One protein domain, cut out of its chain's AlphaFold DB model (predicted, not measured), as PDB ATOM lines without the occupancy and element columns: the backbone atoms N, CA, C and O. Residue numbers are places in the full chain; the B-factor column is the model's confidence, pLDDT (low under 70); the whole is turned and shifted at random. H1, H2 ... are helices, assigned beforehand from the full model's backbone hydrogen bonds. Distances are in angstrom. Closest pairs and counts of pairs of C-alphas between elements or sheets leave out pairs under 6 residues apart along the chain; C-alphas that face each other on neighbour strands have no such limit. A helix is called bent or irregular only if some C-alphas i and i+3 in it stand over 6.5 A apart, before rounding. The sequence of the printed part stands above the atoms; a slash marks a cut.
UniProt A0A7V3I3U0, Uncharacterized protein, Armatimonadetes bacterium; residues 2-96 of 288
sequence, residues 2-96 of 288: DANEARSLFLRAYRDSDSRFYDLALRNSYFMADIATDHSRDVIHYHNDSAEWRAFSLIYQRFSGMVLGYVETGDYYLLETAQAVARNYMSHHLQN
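What this domain is: This is residues 2 to 96 of the 288 residues of an uncharacterized protein of Armatimonadetes bacterium (UniProt A0A7V3I3U0). Two helical hairpins, H1 with H2 and H3 with H4, form two layers that cross steeply; H3 packs over both H1 and H2, and the far part of H4 reaches past the first hairpin. A long link without named elements joins the hairpins, and its residues 48 to 55 stick out as a loop. The 95 printed residues hold four named helices, H1 to H4 in order, and no named strand: all helix. The whole is compact, with a radius of gyration of the C-alphas of 13.8 A, yet elongated, spanning 42 by 27 by 20 A.

Where its parts are: Find C-alpha 3 at (-37.092, -19.123, 5.773); from there H1 runs 20.5 A to residue 16. H2, residues 19 to 36, runs 24.0 A and is neither bent nor irregular, but only just: C-alphas 33 and 36 are 6.3 A apart. H3 covers residues 64 to 73. H4, residues 76 to 95, runs 28.8 A to C-alpha 95 at (-52.660, -7.326, -7.247).

How they stand to each other: Start at the hub, H2 and H3, which touch at Ser 29 and Met 66, closest C-alphas 4.8 A, at a steep tilt of 60 degrees. H1 touches H2 at a shallow tilt of 13 degrees, opposite ways, closest C-alphas Ala 6 and Ala 25, 4.3 A. H3 and H4 touch at 17 degrees, shallow, opposite ways, H4 with residues 76 to 82 alone; the closest C-alphas are Met 66 and Leu 78, 5.2 A. H1 and H4 are apart. Every O i to N i+4 pair is within hydrogen-bond range in H3 and H4, against 9 of 10 in H1 and 13 of 14 in H2.

The domain as a whole: The C-alphas farthest apart, Ser 17 and Gln 95, are 43.1 A apart. The printed part has no cut; the H2 to H3 link is long, 27 residues. Look for pLDDT under 70 at residues 2 to 4 and 45 to 60.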
ATOM      1  N   ASP A   2     -38.590 -20.089  10.265       59.69
ATOM      2  CA  ASP A   2     -38.787 -19.042   9.243       59.69
ATOM      3  C   ASP A   2     -37.744 -19.253   8.131       59.69
ATOM      4  O   ASP A   2     -36.621 -19.645   8.421       59.69
ATOM      5  N   ALA A   3     -38.057 -18.982   6.866       53.62
ATOM      6  CA  ALA A   3     -37.092 -19.123   5.773       53.62
ATOM      7  C   ALA A   3     -35.909 -18.142   5.829       53.62
ATOM      8  O   ALA A   3     -34.888 -18.370   5.177       53.62
ATOM      9  N   ASN A   4     -36.003 -17.054   6.599       63.81
ATOM     10  CA  ASN A   4     -34.820 -16.241   6.903       63.81
ATOM     11  C   ASN A   4     -33.861 -16.936   7.885       63.81
ATOM     12  O   ASN A   4     -32.700 -16.536   7.989       63.81
ATOM     13  N   GLU A   5     -34.317 -17.968   8.596       75.62
ATOM     14  CA  GLU A   5     -33.510 -18.695   9.569       75.62
ATOM     15  C   GLU A   5     -32.348 -19.421   8.888       75.62
ATOM     16  O   GLU A   5     -31.217 -19.270   9.341       75.62
ATOM     17  N   ALA A   6     -32.579 -20.098   7.756       81.44
ATOM     18  CA  ALA A   6     -31.512 -20.692   6.944       81.44
ATOM     19  C   ALA A   6     -30.421 -19.672   6.579       81.44
ATOM     20  O   ALA A   6     -29.243 -19.938   6.806       81.44
ATOM     21  N   ARG A   7     -30.790 -18.475   6.099       81.31
ATOM     22  CA  ARG A   7     -29.819 -17.404   5.797       81.31
ATOM     23  C   ARG A   7     -28.992 -17.033   7.026       81.31
ATOM     24  O   ARG A   7     -27.765 -17.004   6.961       81.31
ATOM     25  N   SER A   8     -29.659 -16.760   8.142       77.38
ATOM     26  CA  SER A   8     -29.002 -16.418   9.406       77.38
ATOM     27  C   SER A   8     -28.089 -17.539   9.917       77.38
ATOM     28  O   SER A   8     -27.072 -17.255  10.551       77.38
ATOM     29  N   LEU A   9     -28.449 -18.802   9.681       83.81
ATOM     30  CA  LEU A   9     -27.664 -19.971  10.072       83.81
ATOM     31  C   LEU A   9     -26.443 -20.168   9.165       83.81
ATOM     32  O   LEU A   9     -25.366 -20.411   9.701       83.81
ATOM     33  N   PHE A  10     -26.564 -19.988   7.844       85.81
ATOM     34  CA  PHE A  10     -25.418 -20.029   6.925       85.81
ATOM     35  C   PHE A  10     -24.380 -18.959   7.264       85.81
ATOM     36  O   PHE A  10     -23.201 -19.268   7.424       85.81
ATOM     37  N   LEU A  11     -24.816 -17.711   7.470       81.31
ATOM     38  CA  LEU A  11     -23.913 -16.620   7.852       81.31
ATOM     39  C   LEU A  11     -23.217 -16.898   9.187       81.31
ATOM     40  O   LEU A  11     -22.021 -16.652   9.337       81.31
ATOM     41  N   ARG A  12     -23.946 -17.469  10.153       79.12
ATOM     42  CA  ARG A  12     -23.359 -17.884  11.428       79.12
ATOM     43  C   ARG A  12     -22.359 -19.024  11.256       79.12
ATOM     44  O   ARG A  12     -21.306 -18.977  11.878       79.12
ATOM     45  N   ALA A  13     -22.673 -20.021  10.433       84.69
ATOM     46  CA  ALA A  13     -21.778 -21.136  10.149       84.69
ATOM     47  C   ALA A  13     -20.453 -20.646   9.561       84.69
ATOM     48  O   ALA A  13     -19.394 -21.063  10.026       84.69
ATOM     49  N   TYR A  14     -20.518 -19.708   8.610       82.38
ATOM     50  CA  TYR A  14     -19.341 -19.079   8.018       82.38
ATOM     51  C   TYR A  14     -18.532 -18.293   9.059       82.38
ATOM     52  O   TYR A  14     -17.337 -18.528   9.226       82.38
ATOM     53  N   ARG A  15     -19.190 -17.406   9.816       80.19
ATOM     54  CA  ARG A  15     -18.537 -16.556  10.825       80.19
ATOM     55  C   ARG A  15     -17.878 -17.364  11.943       80.19
ATOM     56  O   ARG A  15     -16.735 -17.102  12.302       80.19
ATOM     57  N   ASP A  16     -18.613 -18.316  12.509       80.94
ATOM     58  CA  ASP A  16     -18.173 -19.090  13.672       80.94
ATOM     59  C   ASP A  16     -17.315 -20.301  13.255       80.94
ATOM     60  O   ASP A  16     -16.757 -20.976  14.117       80.94
ATOM     61  N   SER A  17     -17.206 -20.583  11.946       83.56
ATOM     62  CA  SER A  17     -16.574 -21.794  11.402       83.56
ATOM     63  C   SER A  17     -17.110 -23.082  12.051       83.56
ATOM     64  O   SER A  17     -16.361 -24.018  12.331       83.56
ATOM     65  N   ASP A  18     -18.420 -23.127  12.321       84.00
ATOM     66  CA  ASP A  18     -19.085 -24.223  13.035       84.00
ATOM     67  C   ASP A  18     -20.043 -24.974  12.105       84.00
ATOM     68  O   ASP A  18     -21.126 -24.494  11.750       84.00
ATOM     69  N   SER A  19     -19.646 -26.197  11.741       91.44
ATOM     70  CA  SER A  19     -20.376 -27.051  10.800       91.44
ATOM     71  C   SER A  19     -21.776 -27.433  11.282       91.44
ATOM     72  O   SER A  19     -22.637 -27.752  10.468       91.44
ATOM     73  N   ARG A  20     -22.065 -27.355  12.586       89.88
ATOM     74  CA  ARG A  20     -23.409 -27.657  13.103       89.88
ATOM     75  C   ARG A  20     -24.434 -26.637  12.623       89.88
ATOM     76  O   ARG A  20     -25.575 -27.005  12.353       89.88
ATOM     77  N   PHE A  21     -24.049 -25.363  12.512       86.56
ATOM     78  CA  PHE A  21     -24.938 -24.341  11.957       86.56
ATOM     79  C   PHE A  21     -25.119 -24.513  10.455       86.56
ATOM     80  O   PHE A  21     -26.221 -24.278   9.973       86.56
ATOM     81  N   TYR A  22     -24.090 -24.981   9.747       89.81
ATOM     82  CA  TYR A  22     -24.193 -25.313   8.329       89.81
ATOM     83  C   TYR A  22     -25.207 -26.441   8.098       89.81
ATOM     84  O   TYR A  22     -26.149 -26.277   7.328       89.81
ATOM     85  N   ASP A  23     -25.089 -27.542   8.845       92.31
ATOM     86  CA  ASP A  23     -26.013 -28.677   8.741       92.31
ATOM     87  C   ASP A  23     -27.460 -28.270   9.058       92.31
ATOM     88  O   ASP A  23     -28.405 -28.716   8.403       92.31
ATOM     89  N   LEU A  24     -27.652 -27.413  10.069       90.19
ATOM     90  CA  LEU A  24     -28.965 -26.865  10.411       90.19
ATOM     91  C   LEU A  24     -29.505 -25.941   9.317       90.19
ATOM     92  O   LEU A  24     -30.688 -26.034   8.991       90.19
ATOM     93  N   ALA A  25     -28.659 -25.079   8.752       89.19
ATOM     94  CA  ALA A  25     -29.029 -24.179   7.667       89.19
ATOM     95  C   ALA A  25     -29.506 -24.970   6.448       89.19
ATOM     96  O   ALA A  25     -30.596 -24.715   5.944       89.19
ATOM     97  N   LEU A  26     -28.746 -25.993   6.051       94.19
ATOM     98  CA  LEU A  26     -29.071 -26.815   4.894       94.19
ATOM     99  C   LEU A  26     -30.383 -27.583   5.082       94.19
ATOM    100  O   LEU A  26     -31.244 -27.576   4.204       94.19
ATOM    101  N   ARG A  27     -30.584 -28.192   6.260       92.06
ATOM    102  CA  ARG A  27     -31.862 -28.841   6.600       92.06
ATOM    103  C   ARG A  27     -33.026 -27.861   6.556       92.06
ATOM    104  O   ARG A  27     -34.108 -28.234   6.118       92.06
ATOM    105  N   ASN A  28     -32.816 -26.630   7.013       88.06
ATOM    106  CA  ASN A  28     -33.841 -25.598   6.975       88.06
ATOM    107  C   ASN A  28     -34.166 -25.185   5.529       88.06
ATOM    108  O   ASN A  28     -35.342 -25.084   5.201       88.06
ATOM    109  N   SER A  29     -33.171 -25.043   4.646       91.19
ATOM    110  CA  SER A  29     -33.396 -24.752   3.223       91.19
ATOM    111  C   SER A  29     -34.277 -25.803   2.545       91.19
ATOM    112  O   SER A  29     -35.257 -25.435   1.901       91.19
ATOM    113  N   TYR A  30     -33.988 -27.094   2.743       92.75
ATOM    114  CA  TYR A  30     -34.822 -28.174   2.201       92.75
ATOM    115  C   TYR A  30     -36.184 -28.266   2.888       92.75
ATOM    116  O   TYR A  30     -37.188 -28.428   2.212       92.75
ATOM    117  N   PHE A  31     -36.267 -28.069   4.209       88.25
ATOM    118  CA  PHE A  31     -37.559 -27.992   4.898       88.25
ATOM    119  C   PHE A  31     -38.464 -26.911   4.287       88.25
ATOM    120  O   PHE A  31     -39.659 -27.135   4.091       88.25
ATOM    121  N   MET A  32     -37.900 -25.744   3.972       85.38
ATOM    122  CA  MET A  32     -38.650 -24.658   3.347       85.38
ATOM    123  C   MET A  32     -39.093 -25.003   1.923       85.38
ATOM    124  O   MET A  32     -40.235 -24.713   1.563       85.38
ATOM    125  N   ALA A  33     -38.218 -25.631   1.139       89.19
ATOM    126  CA  ALA A  33     -38.538 -26.040  -0.222       89.19
ATOM    127  C   ALA A  33     -39.590 -27.160  -0.251       89.19
ATOM    128  O   ALA A  33     -40.615 -26.984  -0.890       89.19
ATOM    129  N   ASP A  34     -39.392 -28.242   0.507       86.75
ATOM    130  CA  ASP A  34     -40.212 -29.459   0.432       86.75
ATOM    131  C   ASP A  34     -41.524 -29.372   1.220       86.75
ATOM    132  O   ASP A  34     -42.556 -29.895   0.800       86.75
ATOM    133  N   ILE A  35     -41.468 -28.804   2.431       79.00
ATOM    134  CA  ILE A  35     -42.557 -28.925   3.413       79.00
ATOM    135  C   ILE A  35     -43.331 -27.623   3.522       79.00
ATOM    136  O   ILE A  35     -44.560 -27.637   3.548       79.00
ATOM    137  N   ALA A  36     -42.627 -26.496   3.616       77.75
ATOM    138  CA  ALA A  36     -43.295 -25.213   3.788       77.75
ATOM    139  C   ALA A  36     -43.915 -24.703   2.479       77.75
ATOM    140  O   ALA A  36     -44.882 -23.945   2.533       77.75
ATOM    141  N   THR A  37     -43.389 -25.098   1.317       82.44
ATOM    142  CA  THR A  37     -43.900 -24.645   0.019       82.44
ATOM    143  C   THR A  37     -44.999 -25.569  -0.498       82.44
ATOM    144  O   THR A  37     -44.800 -26.754  -0.741       82.44
ATOM    145  N   ASP A  38     -46.179 -25.008  -0.735       81.94
ATOM    146  CA  ASP A  38     -47.218 -25.655  -1.529       81.94
ATOM    147  C   ASP A  38     -46.910 -25.465  -3.007       81.94
ATOM    148  O   ASP A  38     -47.242 -24.442  -3.608       81.94
ATOM    149  N   HIS A  39     -46.293 -26.487  -3.588       81.56
ATOM    150  CA  HIS A  39     -45.902 -26.539  -4.994       81.56
ATOM    151  C   HIS A  39     -47.075 -26.504  -5.986       81.56
ATOM    152  O   HIS A  39     -46.854 -26.398  -7.187       81.56
ATOM    153  N   SER A  40     -48.335 -26.597  -5.535       77.62
ATOM    154  CA  SER A  40     -49.478 -26.386  -6.438       77.62
ATOM    155  C   SER A  40     -49.761 -24.905  -6.692       77.62
ATOM    156  O   SER A  40     -50.450 -24.560  -7.654       77.62
ATOM    157  N   ARG A  41     -49.267 -24.030  -5.808       76.56
ATOM    158  CA  ARG A  41     -49.512 -22.583  -5.839       76.56
ATOM    159  C   ARG A  41     -48.235 -21.754  -5.761       76.56
ATOM    160  O   ARG A  41     -48.326 -20.545  -5.927       76.56
ATOM    161  N   ASP A  42     -47.094 -22.377  -5.477       81.88
ATOM    162  CA  ASP A  42     -45.801 -21.746  -5.199       81.88
ATOM    163  C   ASP A  42     -45.890 -20.735  -4.052       81.88
ATOM    164  O   ASP A  42     -45.535 -19.560  -4.160       81.88
ATOM    165  N   VAL A  43     -46.454 -21.196  -2.936       77.38
ATOM    166  CA  VAL A  43     -46.735 -20.380  -1.749       77.38
ATOM    167  C   VAL A  43     -46.111 -21.040  -0.541       77.38
ATOM    168  O   VAL A  43     -46.340 -22.220  -0.298       77.38
ATOM    169  N   ILE A  44     -45.410 -20.254   0.272       74.00
ATOM    170  CA  ILE A  44     -44.966 -20.699   1.591       74.00
ATOM    171  C   ILE A  44     -46.146 -20.631   2.567       74.00
ATOM    172  O   ILE A  44     -46.701 -19.557   2.810       74.00
ATOM    173  N   HIS A  45     -46.525 -21.776   3.133       68.50
ATOM    174  CA  HIS A  45     -47.520 -21.881   4.192       68.50
ATOM    175  C   HIS A  45     -46.866 -21.762   5.556       68.50
ATOM    176  O   HIS A  45     -45.889 -22.442   5.871       68.50
ATOM    177  N   TYR A  46     -47.478 -20.952   6.412       59.56
ATOM    178  CA  TYR A  46     -47.156 -20.978   7.825       59.56
ATOM    179  C   TYR A  46     -48.060 -21.986   8.535       59.56
ATOM    180  O   TYR A  46     -49.267 -21.782   8.682       59.56
ATOM    181  N   HIS A  47     -47.476 -23.085   8.999       50.03
ATOM    182  CA  HIS A  47     -48.172 -24.020   9.874       50.03
ATOM    183  C   HIS A  47     -48.234 -23.431  11.298       50.03
ATOM    184  O   HIS A  47     -47.192 -23.112  11.860       50.03
ATOM    185  N   ASN A  48     -49.440 -23.335  11.881       47.16
ATOM    186  CA  ASN A  48     -49.760 -22.928  13.271       47.16
ATOM    187  C   ASN A  48     -49.911 -21.429  13.654       47.16
ATOM    188  O   ASN A  48     -50.175 -21.197  14.831       47.16
ATOM    189  N   ASP A  49     -49.842 -20.419  12.770       48.19
ATOM    190  CA  ASP A  49     -49.840 -19.010  13.267       48.19
ATOM    191  C   ASP A  49     -51.206 -18.455  13.707       48.19
ATOM    192  O   ASP A  49     -51.272 -17.586  14.565       48.19
ATOM    193  N   SER A  50     -52.319 -18.967  13.183       50.06
ATOM    194  CA  SER A  50     -53.608 -19.028  13.888       50.06
ATOM    195  C   SER A  50     -54.628 -19.725  12.988       50.06
ATOM    196  O   SER A  50     -54.623 -19.557  11.769       50.06
ATOM    197  N   ALA A  51     -55.564 -20.461  13.582       50.25
ATOM    198  CA  ALA A  51     -56.697 -21.029  12.846       50.25
ATOM    199  C   ALA A  51     -57.682 -19.957  12.323       50.25
ATOM    200  O   ALA A  51     -58.637 -20.276  11.613       50.25
ATOM    201  N   GLU A  52     -57.479 -18.687  12.685       49.97
ATOM    202  CA  GLU A  52     -58.381 -17.576  12.377       49.97
ATOM    203  C   GLU A  52     -57.948 -16.772  11.149       49.97
ATOM    204  O   GLU A  52     -58.730 -15.971  10.630       49.97
ATOM    205  N   TRP A  53     -56.736 -16.996  10.635       48.56
ATOM    206  CA  TRP A  53     -56.255 -16.324   9.432       48.56
ATOM    207  C   TRP A  53     -56.904 -16.953   8.201       48.56
ATOM    208  O   TRP A  53     -56.401 -17.877   7.575       48.56
ATOM    209  N   ARG A  54     -58.094 -16.443   7.874       42.16
ATOM    210  CA  ARG A  54     -58.933 -16.902   6.755       42.16
ATOM    211  C   ARG A  54     -58.504 -16.351   5.394       42.16
ATOM    212  O   ARG A  54     -59.149 -16.650   4.393       42.16
ATOM    213  N   ALA A  55     -57.457 -15.530   5.350       48.69
ATOM    214  CA  ALA A  55     -56.954 -14.920   4.131       48.69
ATOM    215  C   ALA A  55     -55.539 -15.416   3.832       48.69
ATOM    216  O   ALA A  55     -54.691 -15.484   4.719       48.69
ATOM    217  N   PHE A  56     -55.294 -15.707   2.552       55.28
ATOM    218  CA  PHE A  56     -53.949 -15.783   2.004       55.28
ATOM    219  C   PHE A  56     -53.200 -14.517   2.398       55.28
ATOM    220  O   PHE A  56     -53.658 -13.422   2.075       55.28
ATOM    221  N   SER A  57     -52.084 -14.653   3.099       56.28
ATOM    222  CA  SER A  57     -51.320 -13.500   3.537       56.28
ATOM    223  C   SER A  57     -49.900 -13.615   3.023       56.28
ATOM    224  O   SER A  57     -49.284 -14.671   3.133       56.28
ATOM    225  N   LEU A  58     -49.376 -12.522   2.464       64.00
ATOM    226  CA  LEU A  58     -48.002 -12.411   1.945       64.00
ATOM    227  C   LEU A  58     -46.936 -12.408   3.051       64.00
ATOM    228  O   LEU A  58     -45.870 -11.813   2.928       64.00
ATOM    229  N   ILE A  59     -47.245 -13.038   4.170       63.59
ATOM    230  CA  ILE A  59     -46.437 -13.038   5.370       63.59
ATOM    231  C   ILE A  59     -45.420 -14.162   5.226       63.59
ATOM    232  O   ILE A  59     -45.770 -15.271   4.834       63.59
ATOM    233  N   TYR A  60     -44.159 -13.865   5.531       66.62
ATOM    234  CA  TYR A  60     -43.072 -14.845   5.580       66.62
ATOM    235  C   TYR A  60     -42.804 -15.604   4.273       66.62
ATOM    236  O   TYR A  60     -42.154 -16.647   4.302       66.62
ATOM    237  N   GLN A  61     -43.191 -15.062   3.111       70.00
ATOM    238  CA  GLN A  61     -42.681 -15.547   1.822       70.00
ATOM    239  C   GLN A  61     -41.218 -15.121   1.637       70.00
ATOM    240  O   GLN A  61     -40.857 -14.279   0.814       70.00
ATOM    241  N   ARG A  62     -40.361 -15.673   2.488       77.31
ATOM    242  CA  ARG A  62     -38.920 -15.494   2.472       77.31
ATOM    243  C   ARG A  62     -38.364 -16.690   1.721       77.31
ATOM    244  O   ARG A  62     -38.691 -17.825   2.020       77.31
ATOM    245  N   PHE A  63     -37.539 -16.441   0.722       87.69
ATOM    246  CA  PHE A  63     -36.949 -17.502  -0.102       87.69
ATOM    247  C   PHE A  63     -35.421 -17.395  -0.151       87.69
ATOM    248  O   PHE A  63     -34.762 -18.223  -0.767       87.69
ATOM    249  N   SER A  64     -34.837 -16.422   0.564       87.38
ATOM    250  CA  SER A  64     -33.386 -16.200   0.624       87.38
ATOM    251  C   SER A  64     -32.612 -17.424   1.130       87.38
ATOM    252  O   SER A  64     -31.554 -17.738   0.592       87.38
ATOM    253  N   GLY A  65     -33.153 -18.151   2.114       86.62
ATOM    254  CA  GLY A  65     -32.562 -19.385   2.631       86.62
ATOM    255  C   GLY A  65     -32.477 -20.515   1.602       86.62
ATOM    256  O   GLY A  65     -31.496 -21.256   1.596       86.62
ATOM    257  N   MET A  66     -33.459 -20.626   0.700       92.50
ATOM    258  CA  MET A  66     -33.419 -21.599  -0.399       92.50
ATOM    259  C   MET A  66     -32.335 -21.228  -1.416       92.50
ATOM    260  O   MET A  66     -31.559 -22.091  -1.815       92.50
ATOM    261  N   VAL A  67     -32.200 -19.939  -1.758       93.31
ATOM    262  CA  VAL A  67     -31.140 -19.480  -2.674       93.31
ATOM    263  C   VAL A  67     -29.751 -19.755  -2.105       93.31
ATOM    264  O   VAL A  67     -28.896 -20.264  -2.818       93.31
ATOM    265  N   LEU A  68     -29.526 -19.472  -0.820       91.12
ATOM    266  CA  LEU A  68     -28.242 -19.783  -0.184       91.12
ATOM    267  C   LEU A  68     -27.998 -21.292  -0.096       91.12
ATOM    268  O   LEU A  68     -26.882 -21.729  -0.336       91.12
ATOM    269  N   GLY A  69     -29.039 -22.092   0.147       93.81
ATOM    270  CA  GLY A  69     -28.930 -23.547   0.056       93.81
ATOM    271  C   GLY A  69     -28.456 -24.007  -1.327       93.81
ATOM    272  O   GLY A  69     -27.543 -24.820  -1.402       93.81
ATOM    273  N   TYR A  70     -28.994 -23.430  -2.410       95.50
ATOM    274  CA  TYR A  70     -28.500 -23.676  -3.771       95.50
ATOM    275  C   TYR A  70     -27.038 -23.250  -3.951       95.50
ATOM    276  O   TYR A  70     -26.269 -23.994  -4.547       95.50
ATOM    277  N   VAL A  71     -26.630 -22.083  -3.444       93.94
ATOM    278  CA  VAL A  71     -25.232 -21.620  -3.556       93.94
ATOM    279  C   VAL A  71     -24.266 -22.609  -2.902       93.94
ATOM    280  O   VAL A  71     -23.194 -22.867  -3.445       93.94
ATOM    281  N   GLU A  72     -24.657 -23.190  -1.771       94.06
ATOM    282  CA  GLU A  72     -23.827 -24.133  -1.020       94.06
ATOM    283  C   GLU A  72     -23.792 -25.545  -1.627       94.06
ATOM    284  O   GLU A  72     -22.800 -26.255  -1.455       94.06
ATOM    285  N   THR A  73     -24.846 -25.984  -2.328       96.69
ATOM    286  CA  THR A  73     -24.950 -27.370  -2.835       96.69
ATOM    287  C   THR A  73     -24.913 -27.518  -4.353       96.69
ATOM    288  O   THR A  73     -24.619 -28.605  -4.850       96.69
ATOM    289  N   GLY A  74     -25.235 -26.464  -5.098       96.31
ATOM    290  CA  GLY A  74     -25.503 -26.507  -6.537       96.31
ATOM    291  C   GLY A  74     -26.836 -27.167  -6.918       96.31
ATOM    292  O   GLY A  74     -27.057 -27.429  -8.100       96.31
ATOM    293  N   ASP A  75     -27.720 -27.465  -5.958       97.81
ATOM    294  CA  ASP A  75     -28.986 -28.159  -6.225       97.81
ATOM    295  C   ASP A  75     -30.058 -27.217  -6.792       97.81
ATOM    296  O   ASP A  75     -30.658 -26.407  -6.074       97.81
ATOM    297  N   TYR A  76     -30.316 -27.343  -8.094       97.00
ATOM    298  CA  TYR A  76     -31.286 -26.522  -8.815       97.00
ATOM    299  C   TYR A  76     -32.707 -26.612  -8.260       97.00
ATOM    300  O   TYR A  76     -33.443 -25.640  -8.408       97.00
ATOM    301  N   TYR A  77     -33.085 -27.689  -7.567       96.94
ATOM    302  CA  TYR A  77     -34.405 -27.776  -6.937       96.94
ATOM    303  C   TYR A  77     -34.660 -26.606  -5.971       96.94
ATOM    304  O   TYR A  77     -35.725 -25.978  -6.003       96.94
ATOM    305  N   LEU A  78     -33.662 -26.251  -5.154       96.06
ATOM    306  CA  LEU A  78     -33.759 -25.134  -4.211       96.06
ATOM    307  C   LEU A  78     -33.866 -23.788  -4.938       96.06
ATOM    308  O   LEU A  78     -34.652 -22.926  -4.538       96.06
ATOM    309  N   LEU A  79     -33.099 -23.610  -6.019       96.69
ATOM    310  CA  LEU A  79     -33.138 -22.387  -6.817       96.69
ATOM    311  C   LEU A  79     -34.484 -22.225  -7.523       96.69
ATOM    312  O   LEU A  79     -35.119 -21.183  -7.385       96.69
ATOM    313  N   GLU A  80     -34.932 -23.241  -8.256       96.75
ATOM    314  CA  GLU A  80     -36.182 -23.213  -9.018       96.75
ATOM    315  C   GLU A  80     -37.384 -22.964  -8.098       96.75
ATOM    316  O   GLU A  80     -38.231 -22.120  -8.404       96.75
ATOM    317  N   THR A  81     -37.405 -23.600  -6.921       95.00
ATOM    318  CA  THR A  81     -38.439 -23.365  -5.902       95.00
ATOM    319  C   THR A  81     -38.410 -21.919  -5.399       95.00
ATOM    320  O   THR A  81     -39.448 -21.256  -5.346       95.00
ATOM    321  N   ALA A  82     -37.227 -21.374  -5.090       94.12
ATOM    322  CA  ALA A  82     -37.090 -19.981  -4.663       94.12
ATOM    323  C   ALA A  82     -37.572 -18.989  -5.734       94.12
ATOM    324  O   ALA A  82     -38.256 -18.014  -5.418       94.12
ATOM    325  N   GLN A  83     -37.242 -19.245  -6.999       95.69
ATOM    326  CA  GLN A  83     -37.668 -18.435  -8.137       95.69
ATOM    327  C   GLN A  83     -39.189 -18.480  -8.346       95.69
ATOM    328  O   GLN A  83     -39.797 -17.443  -8.625       95.69
ATOM    329  N   ALA A  84     -39.809 -19.654  -8.203       93.75
ATOM    330  CA  ALA A  84     -41.255 -19.823  -8.312       93.75
ATOM    331  C   ALA A  84     -41.992 -19.037  -7.214       93.75
ATOM    332  O   ALA A  84     -42.849 -18.201  -7.521       93.75
ATOM    333  N   VAL A  85     -41.568 -19.198  -5.954       91.31
ATOM    334  CA  VAL A  85     -42.103 -18.441  -4.810       91.31
ATOM    335  C   VAL A  85     -41.925 -16.933  -5.014       91.31
ATOM    336  O   VAL A  85     -42.864 -16.170  -4.801       91.31
ATOM    337  N   ALA A  86     -40.760 -16.480  -5.486       93.06
ATOM    338  CA  ALA A  86     -40.492 -15.063  -5.742       93.06
ATOM    339  C   ALA A  86     -41.439 -14.451  -6.792       93.06
ATOM    340  O   ALA A  86     -41.975 -13.356  -6.592       93.06
ATOM    341  N   ARG A  87     -41.671 -15.151  -7.912       93.50
ATOM    342  CA  ARG A  87     -42.593 -14.693  -8.967       93.50
ATOM    343  C   ARG A  87     -44.035 -14.670  -8.473       93.50
ATOM    344  O   ARG A  87     -44.752 -13.696  -8.715       93.50
ATOM    345  N   ASN A  88     -44.447 -15.703  -7.743       89.00
ATOM    346  CA  ASN A  88     -45.785 -15.766  -7.180       89.00
ATOM    347  C   ASN A  88     -46.018 -14.665  -6.130       89.00
ATOM    348  O   ASN A  88     -47.038 -13.970  -6.178       89.00
ATOM    349  N   TYR A  89     -45.033 -14.418  -5.259       88.56
ATOM    350  CA  TYR A  89     -45.050 -13.302  -4.313       88.56
ATOM    351  C   TYR A  89     -45.349 -11.982  -5.019       88.56
ATOM    352  O   TYR A  89     -46.267 -11.256  -4.631       88.56
ATOM    353  N   MET A  90     -44.590 -11.668  -6.073       89.50
ATOM    354  CA  MET A  90     -44.754 -10.402  -6.783       89.50
ATOM    355  C   MET A  90     -46.079 -10.307  -7.515       89.50
ATOM    356  O   MET A  90     -46.701  -9.247  -7.483       89.50
ATOM    357  N   SER A  91     -46.555 -11.402  -8.108       88.06
ATOM    358  CA  SER A  91     -47.889 -11.452  -8.712       88.06
ATOM    359  C   SER A  91     -48.966 -11.038  -7.705       88.06
ATOM    360  O   SER A  91     -49.755 -10.125  -7.965       88.06
ATOM    361  N   HIS A  92     -48.943 -11.625  -6.508       83.25
ATOM    362  CA  HIS A  92     -49.874 -11.276  -5.443       83.25
ATOM    363  C   HIS A  92     -49.671  -9.849  -4.922       83.25
ATOM    364  O   HIS A  92     -50.644  -9.106  -4.793       83.25
ATOM    365  N   HIS A  93     -48.428  -9.429  -4.663       85.06
ATOM    366  CA  HIS A  93     -48.097  -8.070  -4.215       85.06
ATOM    367  C   HIS A  93     -48.662  -7.009  -5.163       85.06
ATOM    368  O   HIS A  93     -49.287  -6.038  -4.723       85.06
ATOM    369  N   LEU A  94     -48.503  -7.212  -6.474       85.62
ATOM    370  CA  LEU A  94     -48.955  -6.292  -7.519       85.62
ATOM    371  C   LEU A  94     -50.480  -6.239  -7.675       85.62
ATOM    372  O   LEU A  94     -51.007  -5.218  -8.121       85.62
ATOM    373  N   GLN A  95     -51.194  -7.274  -7.238       81.44
ATOM    374  CA  GLN A  95     -52.660  -7.326  -7.247       81.44
ATOM    375  C   GLN A  95     -53.290  -6.810  -5.942       81.44
ATOM    376  O   GLN A  95     -54.486  -6.528  -5.897       81.44
ATOM    377  N   ASN A  96     -52.491  -6.632  -4.888       74.88
ATOM    378  CA  ASN A  96     -52.962  -6.287  -3.548       74.88
ATOM    379  C   ASN A  96     -53.237  -4.775  -3.375       74.88
ATOM    380  O   ASN A  96     -52.466  -4.049  -2.743       74.88
TER     381      ASN A  96